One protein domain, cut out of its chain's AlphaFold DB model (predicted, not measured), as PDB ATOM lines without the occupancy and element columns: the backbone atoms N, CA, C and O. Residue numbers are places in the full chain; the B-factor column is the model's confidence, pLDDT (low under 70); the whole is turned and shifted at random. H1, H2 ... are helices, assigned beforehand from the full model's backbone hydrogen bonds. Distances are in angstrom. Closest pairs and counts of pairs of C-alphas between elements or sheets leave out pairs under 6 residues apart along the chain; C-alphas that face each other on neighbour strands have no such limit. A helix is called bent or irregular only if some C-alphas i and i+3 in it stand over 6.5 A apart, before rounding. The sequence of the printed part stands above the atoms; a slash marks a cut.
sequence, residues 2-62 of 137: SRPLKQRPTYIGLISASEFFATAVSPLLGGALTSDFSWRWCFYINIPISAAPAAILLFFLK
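Overview. This is residues 2 to 62 of the 137 residues of the protein "MFS domain-containing protein" of Botryotinia narcissicola (UniProt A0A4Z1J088). Two long helices make an open, flat V: H1, gently bent, and H2 meet near a tight turn at residues 37 to 40, and their far parts spread apart. The 61 printed residues hold H1 then H2, no named strand; the class is all helix. The whole is only just extended, close to loose, with a radius of gyration of the C-alphas of 16.2 A, spanning 48 by 28 by 7 A.

Arrangement. Look first at H1, residues 8 to 36, assigned as one helix by its hydrogen bonds but bent: C-alphas 24 and 27 are 6.6 A apart. Its arms H1a, residues 8 to 24, and H1b, residues 27 to 36, stand at a shallow tilt of 28 degrees. H1b and H2, residues 41 to 60, only just touch, with 3 pairs of C-alphas within 8 A, H2 with residues 41 to 42 alone; the closest C-alphas, of Leu 33 and Trp 41, are 6.8 A apart. They run opposite ways at a steep tilt of 48 degrees. H1a and H2 are apart. Every O i to N i+4 pair is within hydrogen-bond range in H1a and H1b, and 13 of 16 in H2.

Along the chain. Find C-alpha 8 at (125.054, 139.430, 167.015); H1a runs 24.4 A from there, and H1b 14.2 A. H2 runs 28.9 A to C-alpha 60 at (139.565, 126.384, 155.146); it is neither bent nor irregular, but only just: C-alphas 50 and 53 are 6.3 A apart.

Size, cuts and confidence. The two C-alphas farthest apart, of Pro 4 and Ser 38, are 48.1 A apart. The printed part has no cut, and the link from H1 to H2 is tight. Confidence is low, with pLDDT under 70, at residues 2 to 6, 34 to 39 and 61 to 62.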
ATOM      1  N   SER A   2     135.410 138.776 167.982       44.97
ATOM      2  CA  SER A   2     135.566 140.213 167.669       44.97
ATOM      3  C   SER A   2     134.638 140.622 166.518       44.97
ATOM      4  O   SER A   2     135.058 140.785 165.379       44.97
ATOM      5  N   ARG A   3     133.328 140.679 166.788       48.06
ATOM      6  CA  ARG A   3     132.327 141.295 165.896       48.06
ATOM      7  C   ARG A   3     131.412 142.205 166.728       48.06
ATOM      8  O   ARG A   3     131.094 141.821 167.864       48.06
ATOM      9  N   PRO A   4     131.018 143.383 166.201       55.62
ATOM     10  CA  PRO A   4     130.312 144.421 166.951       55.62
ATOM     11  C   PRO A   4     128.990 143.908 167.538       55.62
ATOM     12  O   PRO A   4     128.230 143.197 166.877       55.62
ATOM     13  N   LEU A   5     128.718 144.272 168.796       59.97
ATOM     14  CA  LEU A   5     127.621 143.745 169.626       59.97
ATOM     15  C   LEU A   5     126.230 143.885 168.986       59.97
ATOM     16  O   LEU A   5     125.366 143.043 169.209       59.97
ATOM     17  N   LYS A   6     126.035 144.898 168.135       69.50
ATOM     18  CA  LYS A   6     124.735 145.245 167.549       69.50
ATOM     19  C   LYS A   6     124.231 144.259 166.485       69.50
ATOM     20  O   LYS A   6     123.031 144.175 166.276       69.50
ATOM     21  N   GLN A   7     125.118 143.501 165.831       71.06
ATOM     22  CA  GLN A   7     124.731 142.561 164.762       71.06
ATOM     23  C   GLN A   7     124.612 141.105 165.234       71.06
ATOM     24  O   GLN A   7     124.015 140.282 164.547       71.06
ATOM     25  N   ARG A   8     125.156 140.772 166.415       76.38
ATOM     26  CA  ARG A   8     125.054 139.430 167.015       76.38
ATOM     27  C   ARG A   8     123.621 138.881 167.066       76.38
ATOM     28  O   ARG A   8     123.461 137.740 166.644       76.38
ATOM     29  N   PRO A   9     122.596 139.640 167.511       79.88
ATOM     30  CA  PRO A   9     121.232 139.114 167.548       79.88
ATOM     31  C   PRO A   9     120.694 138.774 166.154       79.88
ATOM     32  O   PRO A   9     120.012 137.769 166.005       79.88
ATOM     33  N   THR A  10     121.056 139.534 165.117       82.44
ATOM     34  CA  THR A  10     120.651 139.241 163.733       82.44
ATOM     35  C   THR A  10     121.294 137.956 163.215       82.44
ATOM     36  O   THR A  10     120.605 137.132 162.629       82.44
ATOM     37  N   TYR A  11     122.591 137.742 163.466       83.12
ATOM     38  CA  TYR A  11     123.267 136.499 163.073       83.12
ATOM     39  C   TYR A  11     122.736 135.283 163.833       83.12
ATOM     40  O   TYR A  11     122.503 134.246 163.222       83.12
ATOM     41  N   ILE A  12     122.524 135.412 165.145       87.06
ATOM     42  CA  ILE A  12     121.943 134.340 165.963       87.06
ATOM     43  C   ILE A  12     120.527 134.025 165.475       87.06
ATOM     44  O   ILE A  12     120.207 132.855 165.310       87.06
ATOM     45  N   GLY A  13     119.724 135.049 165.170       88.12
ATOM     46  CA  GLY A  13     118.386 134.886 164.602       88.12
ATOM     47  C   GLY A  13     118.387 134.206 163.233       88.12
ATOM     48  O   GLY A  13     117.521 133.386 162.955       88.12
ATOM     49  N   LEU A  14     119.373 134.499 162.380       89.25
ATOM     50  CA  LEU A  14     119.500 133.848 161.073       89.25
ATOM     51  C   LEU A  14     119.880 132.366 161.213       89.25
ATOM     52  O   LEU A  14     119.336 131.513 160.514       89.25
ATOM     53  N   ILE A  15     120.803 132.064 162.130       89.12
ATOM     54  CA  ILE A  15     121.234 130.695 162.428       89.12
ATOM     55  C   ILE A  15     120.068 129.898 163.013       89.12
ATOM     56  O   ILE A  15     119.754 128.826 162.498       89.12
ATOM     57  N   SER A  16     119.376 130.431 164.020       90.44
ATOM     58  CA  SER A  16     118.236 129.743 164.626       90.44
ATOM     59  C   SER A  16     117.091 129.558 163.633       90.44
ATOM     60  O   SER A  16     116.508 128.482 163.580       90.44
ATOM     61  N   ALA A  17     116.811 130.541 162.768       92.44
ATOM     62  CA  ALA A  17     115.834 130.380 161.693       92.44
ATOM     63  C   ALA A  17     116.185 129.184 160.794       92.44
ATOM     64  O   ALA A  17     115.330 128.335 160.549       92.44
ATOM     65  N   SER A  18     117.445 129.072 160.354       91.50
ATOM     66  CA  SER A  18     117.891 127.936 159.536       91.50
ATOM     67  C   SER A  18     117.744 126.584 160.248       91.50
ATOM     68  O   SER A  18     117.366 125.597 159.620       91.50
ATOM     69  N   GLU A  19     117.956 126.548 161.563       88.94
ATOM     70  CA  GLU A  19     117.785 125.354 162.393       88.94
ATOM     71  C   GLU A  19     116.310 124.938 162.507       88.94
ATOM     72  O   GLU A  19     115.981 123.757 162.365       88.94
ATOM     73  N   PHE A  20     115.394 125.896 162.678       91.69
ATOM     74  CA  PHE A  20     113.956 125.621 162.678       91.69
ATOM     75  C   PHE A  20     113.475 125.099 161.323       91.69
ATOM     76  O   PHE A  20     112.707 124.136 161.275       91.69
ATOM     77  N   PHE A  21     113.967 125.672 160.221       93.44
ATOM     78  CA  PHE A  21     113.684 125.150 158.884       93.44
ATOM     79  C   PHE A  21     114.192 123.717 158.723       93.44
ATOM     80  O   PHE A  21     113.441 122.850 158.280       93.44
ATOM     81  N   ALA A  22     115.429 123.435 159.134       88.88
ATOM     82  CA  ALA A  22     115.975 122.083 159.088       88.88
ATOM     83  C   ALA A  22     115.143 121.104 159.932       88.88
ATOM     84  O   ALA A  22     114.841 120.001 159.476       88.88
ATOM     85  N   THR A  23     114.704 121.518 161.122       90.50
ATOM     86  CA  THR A  23     113.864 120.708 162.020       90.50
ATOM     87  C   THR A  23     112.506 120.384 161.397       90.50
ATOM     88  O   THR A  23     112.029 119.263 161.532       90.50
ATOM     89  N   ALA A  24     111.897 121.320 160.664       91.31
ATOM     90  CA  ALA A  24     110.639 121.082 159.954       91.31
ATOM     91  C   ALA A  24     110.811 120.171 158.722       91.31
ATOM     92  O   ALA A  24     109.946 119.346 158.428       91.31
ATOM     93  N   VAL A  25     111.932 120.300 158.006       88.75
ATOM     94  CA  VAL A  25     112.212 119.534 156.779       88.75
ATOM     95  C   VAL A  25     112.694 118.108 157.082       88.75
ATOM     96  O   VAL A  25     112.442 117.195 156.296       88.75
ATOM     97  N   SER A  26     113.336 117.877 158.230       84.56
ATOM     98  CA  SER A  26     113.922 116.575 158.586       84.56
ATOM     99  C   SER A  26     112.899 115.420 158.655       84.56
ATOM    100  O   SER A  26     113.169 114.377 158.058       84.56
ATOM    101  N   PRO A  27     111.717 115.561 159.296       84.94
ATOM    102  CA  PRO A  27     110.687 114.518 159.304       84.94
ATOM    103  C   PRO A  27     110.101 114.242 157.919       84.94
ATOM    104  O   PRO A  27     109.831 113.090 157.592       84.94
ATOM    105  N   LEU A  28     109.934 115.283 157.096       83.38
ATOM    106  CA  LEU A  28     109.412 115.153 155.734       83.38
ATOM    107  C   LEU A  28     110.384 114.369 154.850       83.38
ATOM    108  O   LEU A  28     109.979 113.414 154.191       83.38
ATOM    109  N   LEU A  29     111.673 114.723 154.892       81.25
ATOM    110  CA  LEU A  29     112.723 113.976 154.199       81.25
ATOM    111  C   LEU A  29     112.816 112.536 154.718       81.25
ATOM    112  O   LEU A  29     112.836 111.608 153.919       81.25
ATOM    113  N   GLY A  30     112.825 112.324 156.036       77.00
ATOM    114  CA  GLY A  30     112.894 110.982 156.624       77.00
ATOM    115  C   GLY A  30     111.692 110.097 156.271       77.00
ATOM    116  O   GLY A  30     111.866 108.915 155.967       77.00
ATOM    117  N   GLY A  31     110.484 110.666 156.260       76.56
ATOM    118  CA  GLY A  31     109.247 109.968 155.907       76.56
ATOM    119  C   GLY A  31     109.153 109.623 154.420       76.56
ATOM    120  O   GLY A  31     108.838 108.480 154.083       76.56
ATOM    121  N   ALA A  32     109.483 110.569 153.537       76.94
ATOM    122  CA  ALA A  32     109.485 110.352 152.088       76.94
ATOM    123  C   ALA A  32     110.536 109.313 151.671       76.94
ATOM    124  O   ALA A  32     110.242 108.390 150.915       76.94
ATOM    125  N   LEU A  33     111.745 109.394 152.237       70.62
ATOM    126  CA  LEU A  33     112.795 108.409 151.979       70.62
ATOM    127  C   LEU A  33     112.365 107.015 152.445       70.62
ATOM    128  O   LEU A  33     112.481 106.065 151.689       70.62
ATOM    129  N   THR A  34     111.794 106.878 153.642       65.25
ATOM    130  CA  THR A  34     111.383 105.561 154.162       65.25
ATOM    131  C   THR A  34     110.231 104.931 153.366       65.25
ATOM    132  O   THR A  34     110.142 103.706 153.314       65.25
ATOM    133  N   SER A  35     109.381 105.745 152.732       64.38
ATOM    134  CA  SER A  35     108.205 105.273 151.985       64.38
ATOM    135  C   SER A  35     108.530 104.869 150.541       64.38
ATOM    136  O   SER A  35     108.049 103.833 150.092       64.38
ATOM    137  N   ASP A  36     109.382 105.630 149.841       61.59
ATOM    138  CA  ASP A  36     109.651 105.425 148.405       61.59
ATOM    139  C   ASP A  36     111.035 104.811 148.107       61.59
ATOM    140  O   ASP A  36     111.222 104.140 147.092       61.59
ATOM    141  N   PHE A  37     112.026 105.003 148.986       60.97
ATOM    142  CA  PHE A  37     113.427 104.633 148.755       60.97
ATOM    143  C   PHE A  37     114.033 103.957 149.989       60.97
ATOM    144  O   PHE A  37     114.574 104.631 150.854       60.97
ATOM    145  N   SER A  38     114.001 102.618 150.045       66.19
ATOM    146  CA  SER A  38     114.707 101.751 151.022       66.19
ATOM    147  C   SER A  38     115.620 102.487 152.023       66.19
ATOM    148  O   SER A  38     116.623 103.066 151.606       66.19
ATOM    149  N   TRP A  39     115.338 102.372 153.328       68.25
ATOM    150  CA  TRP A  39     115.996 102.997 154.506       68.25
ATOM    151  C   TRP A  39     117.506 103.333 154.436       68.25
ATOM    152  O   TRP A  39     117.989 104.223 155.136       68.25
ATOM    153  N   ARG A  40     118.278 102.640 153.597       78.12
ATOM    154  CA  ARG A  40     119.700 102.877 153.310       78.12
ATOM    155  C   ARG A  40     119.976 104.266 152.723       78.12
ATOM    156  O   ARG A  40     121.056 104.806 152.953       78.12
ATOM    157  N   TRP A  41     119.026 104.867 152.008       80.12
ATOM    158  CA  TRP A  41     119.184 106.214 151.443       80.12
ATOM    159  C   TRP A  41     119.310 107.309 152.509       80.12
ATOM    160  O   TRP A  41     120.010 108.294 152.280       80.12
ATOM    161  N   CYS A  42     118.773 107.090 153.716       75.38
ATOM    162  CA  CYS A  42     119.008 107.982 154.854       75.38
ATOM    163  C   CYS A  42     120.500 108.090 155.203       75.38
ATOM    164  O   CYS A  42     120.978 109.180 155.515       75.38
ATOM    165  N   PHE A  43     121.262 106.995 155.108       75.44
ATOM    166  CA  PHE A  43     122.705 107.020 155.362       75.44
ATOM    167  C   PHE A  43     123.464 107.724 154.239       75.44
ATOM    168  O   PHE A  43     124.314 108.569 154.517       75.44
ATOM    169  N   TYR A  44     123.117 107.439 152.981       82.38
ATOM    170  CA  TYR A  44     123.759 108.073 151.826       82.38
ATOM    171  C   TYR A  44     123.558 109.586 151.765       82.38
ATOM    172  O   TYR A  44     124.423 110.268 151.235       82.38
ATOM    173  N   ILE A  45     122.461 110.115 152.313       82.44
ATOM    174  CA  ILE A  45     122.198 111.560 152.370       82.44
ATOM    175  C   ILE A  45     122.861 112.204 153.598       82.44
ATOM    176  O   ILE A  45     123.442 113.282 153.489       82.44
ATOM    177  N   ASN A  46     122.854 111.540 154.760       81.81
ATOM    178  CA  ASN A  46     123.470 112.091 155.973       81.81
ATOM    179  C   ASN A  46     125.000 112.209 155.879       81.81
ATOM    180  O   ASN A  46     125.568 113.194 156.355       81.81
ATOM    181  N   ILE A  47     125.681 111.236 155.264       85.38
ATOM    182  CA  ILE A  47     127.148 111.246 155.125       85.38
ATOM    183  C   ILE A  47     127.654 112.506 154.393       85.38
ATOM    184  O   ILE A  47     128.477 113.208 154.969       85.38
ATOM    185  N   PRO A  48     127.194 112.861 153.178       84.94
ATOM    186  CA  PRO A  48     127.685 114.045 152.477       84.94
ATOM    187  C   PRO A  48     127.284 115.346 153.177       84.94
ATOM    188  O   PRO A  48     128.099 116.264 153.244       84.94
ATOM    189  N   ILE A  49     126.075 115.418 153.748       85.38
ATOM    190  CA  ILE A  49     125.606 116.607 154.477       85.38
ATOM    191  C   ILE A  49     126.469 116.872 155.715       85.38
ATOM    192  O   ILE A  49     126.788 118.023 155.998       85.38
ATOM    193  N   SER A  50     126.882 115.828 156.435       82.62
ATOM    194  CA  SER A  50     127.758 115.960 157.608       82.62
ATOM    195  C   SER A  50     129.240 116.107 157.240       82.62
ATOM    196  O   SER A  50     129.968 116.861 157.889       82.62
ATOM    197  N   ALA A  51     129.694 115.447 156.173       86.88
ATOM    198  CA  ALA A  51     131.084 115.480 155.733       86.88
ATOM    199  C   ALA A  51     131.466 116.798 155.048       86.88
ATOM    200  O   ALA A  51     132.599 117.245 155.206       86.88
ATOM    201  N   ALA A  52     130.557 117.448 154.315       88.19
ATOM    202  CA  ALA A  52     130.870 118.682 153.591       88.19
ATOM    203  C   ALA A  52     131.284 119.850 154.516       88.19
ATOM    204  O   ALA A  52     132.368 120.397 154.305       88.19
ATOM    205  N   PRO A  53     130.531 120.213 155.577       83.69
ATOM    206  CA  PRO A  53     130.973 121.223 156.535       83.69
ATOM    207  C   PRO A  53     132.265 120.814 157.247       83.69
ATOM    208  O   PRO A  53     133.138 121.653 157.443       83.69
ATOM    209  N   ALA A  54     132.417 119.532 157.600       83.19
ATOM    210  CA  ALA A  54     133.629 119.028 158.239       83.19
ATOM    211  C   ALA A  54     134.859 119.183 157.331       83.19
ATOM    212  O   ALA A  54     135.893 119.668 157.782       83.19
ATOM    213  N   ALA A  55     134.739 118.853 156.045       84.19
ATOM    214  CA  ALA A  55     135.794 119.047 155.059       84.19
ATOM    215  C   ALA A  55     136.114 120.536 154.868       84.19
ATOM    216  O   ALA A  55     137.281 120.921 154.891       84.19
ATOM    217  N   ILE A  56     135.097 121.395 154.757       84.44
ATOM    218  CA  ILE A  56     135.291 122.848 154.650       84.44
ATOM    219  C   ILE A  56     136.034 123.376 155.881       84.44
ATOM    220  O   ILE A  56     136.991 124.130 155.735       84.44
ATOM    221  N   LEU A  57     135.654 122.952 157.086       83.06
ATOM    222  CA  LEU A  57     136.363 123.329 158.307       83.06
ATOM    223  C   LEU A  57     137.806 122.801 158.292       83.06
ATOM    224  O   LEU A  57     138.722 123.561 158.569       83.06
ATOM    225  N   LEU A  58     138.045 121.549 157.903       80.81
ATOM    226  CA  LEU A  58     139.397 120.977 157.856       80.81
ATOM    227  C   LEU A  58     140.325 121.693 156.861       80.81
ATOM    228  O   LEU A  58     141.500 121.888 157.165       80.81
ATOM    229  N   PHE A  59     139.819 122.094 155.691       79.12
ATOM    230  CA  PHE A  59     140.637 122.710 154.640       79.12
ATOM    231  C   PHE A  59     140.719 124.240 154.732       79.12
ATOM    232  O   PHE A  59     141.770 124.812 154.438       79.12
ATOM    233  N   PHE A  60     139.640 124.918 155.133       76.75
ATOM    234  CA  PHE A  60     139.565 126.384 155.146       76.75
ATOM    235  C   PHE A  60     139.708 126.999 156.535       76.75
ATOM    236  O   PHE A  60     140.106 128.165 156.638       76.75
ATOM    237  N   LEU A  61     139.421 126.263 157.613       67.19
ATOM    238  CA  LEU A  61     139.557 126.803 158.960       67.19
ATOM    239  C   LEU A  61     141.021 126.744 159.410       67.19
ATOM    240  O   LEU A  61     141.443 125.883 160.178       67.19
ATOM    241  N   LYS A  62     141.802 127.737 158.980       60.25
ATOM    242  CA  LYS A  62     143.058 128.090 159.645       60.25
ATOM    243  C   LYS A  62     142.717 128.729 160.989       60.25
ATOM    244  O   LYS A  62     142.592 129.948 161.089       60.25
TER     245      LYS A  62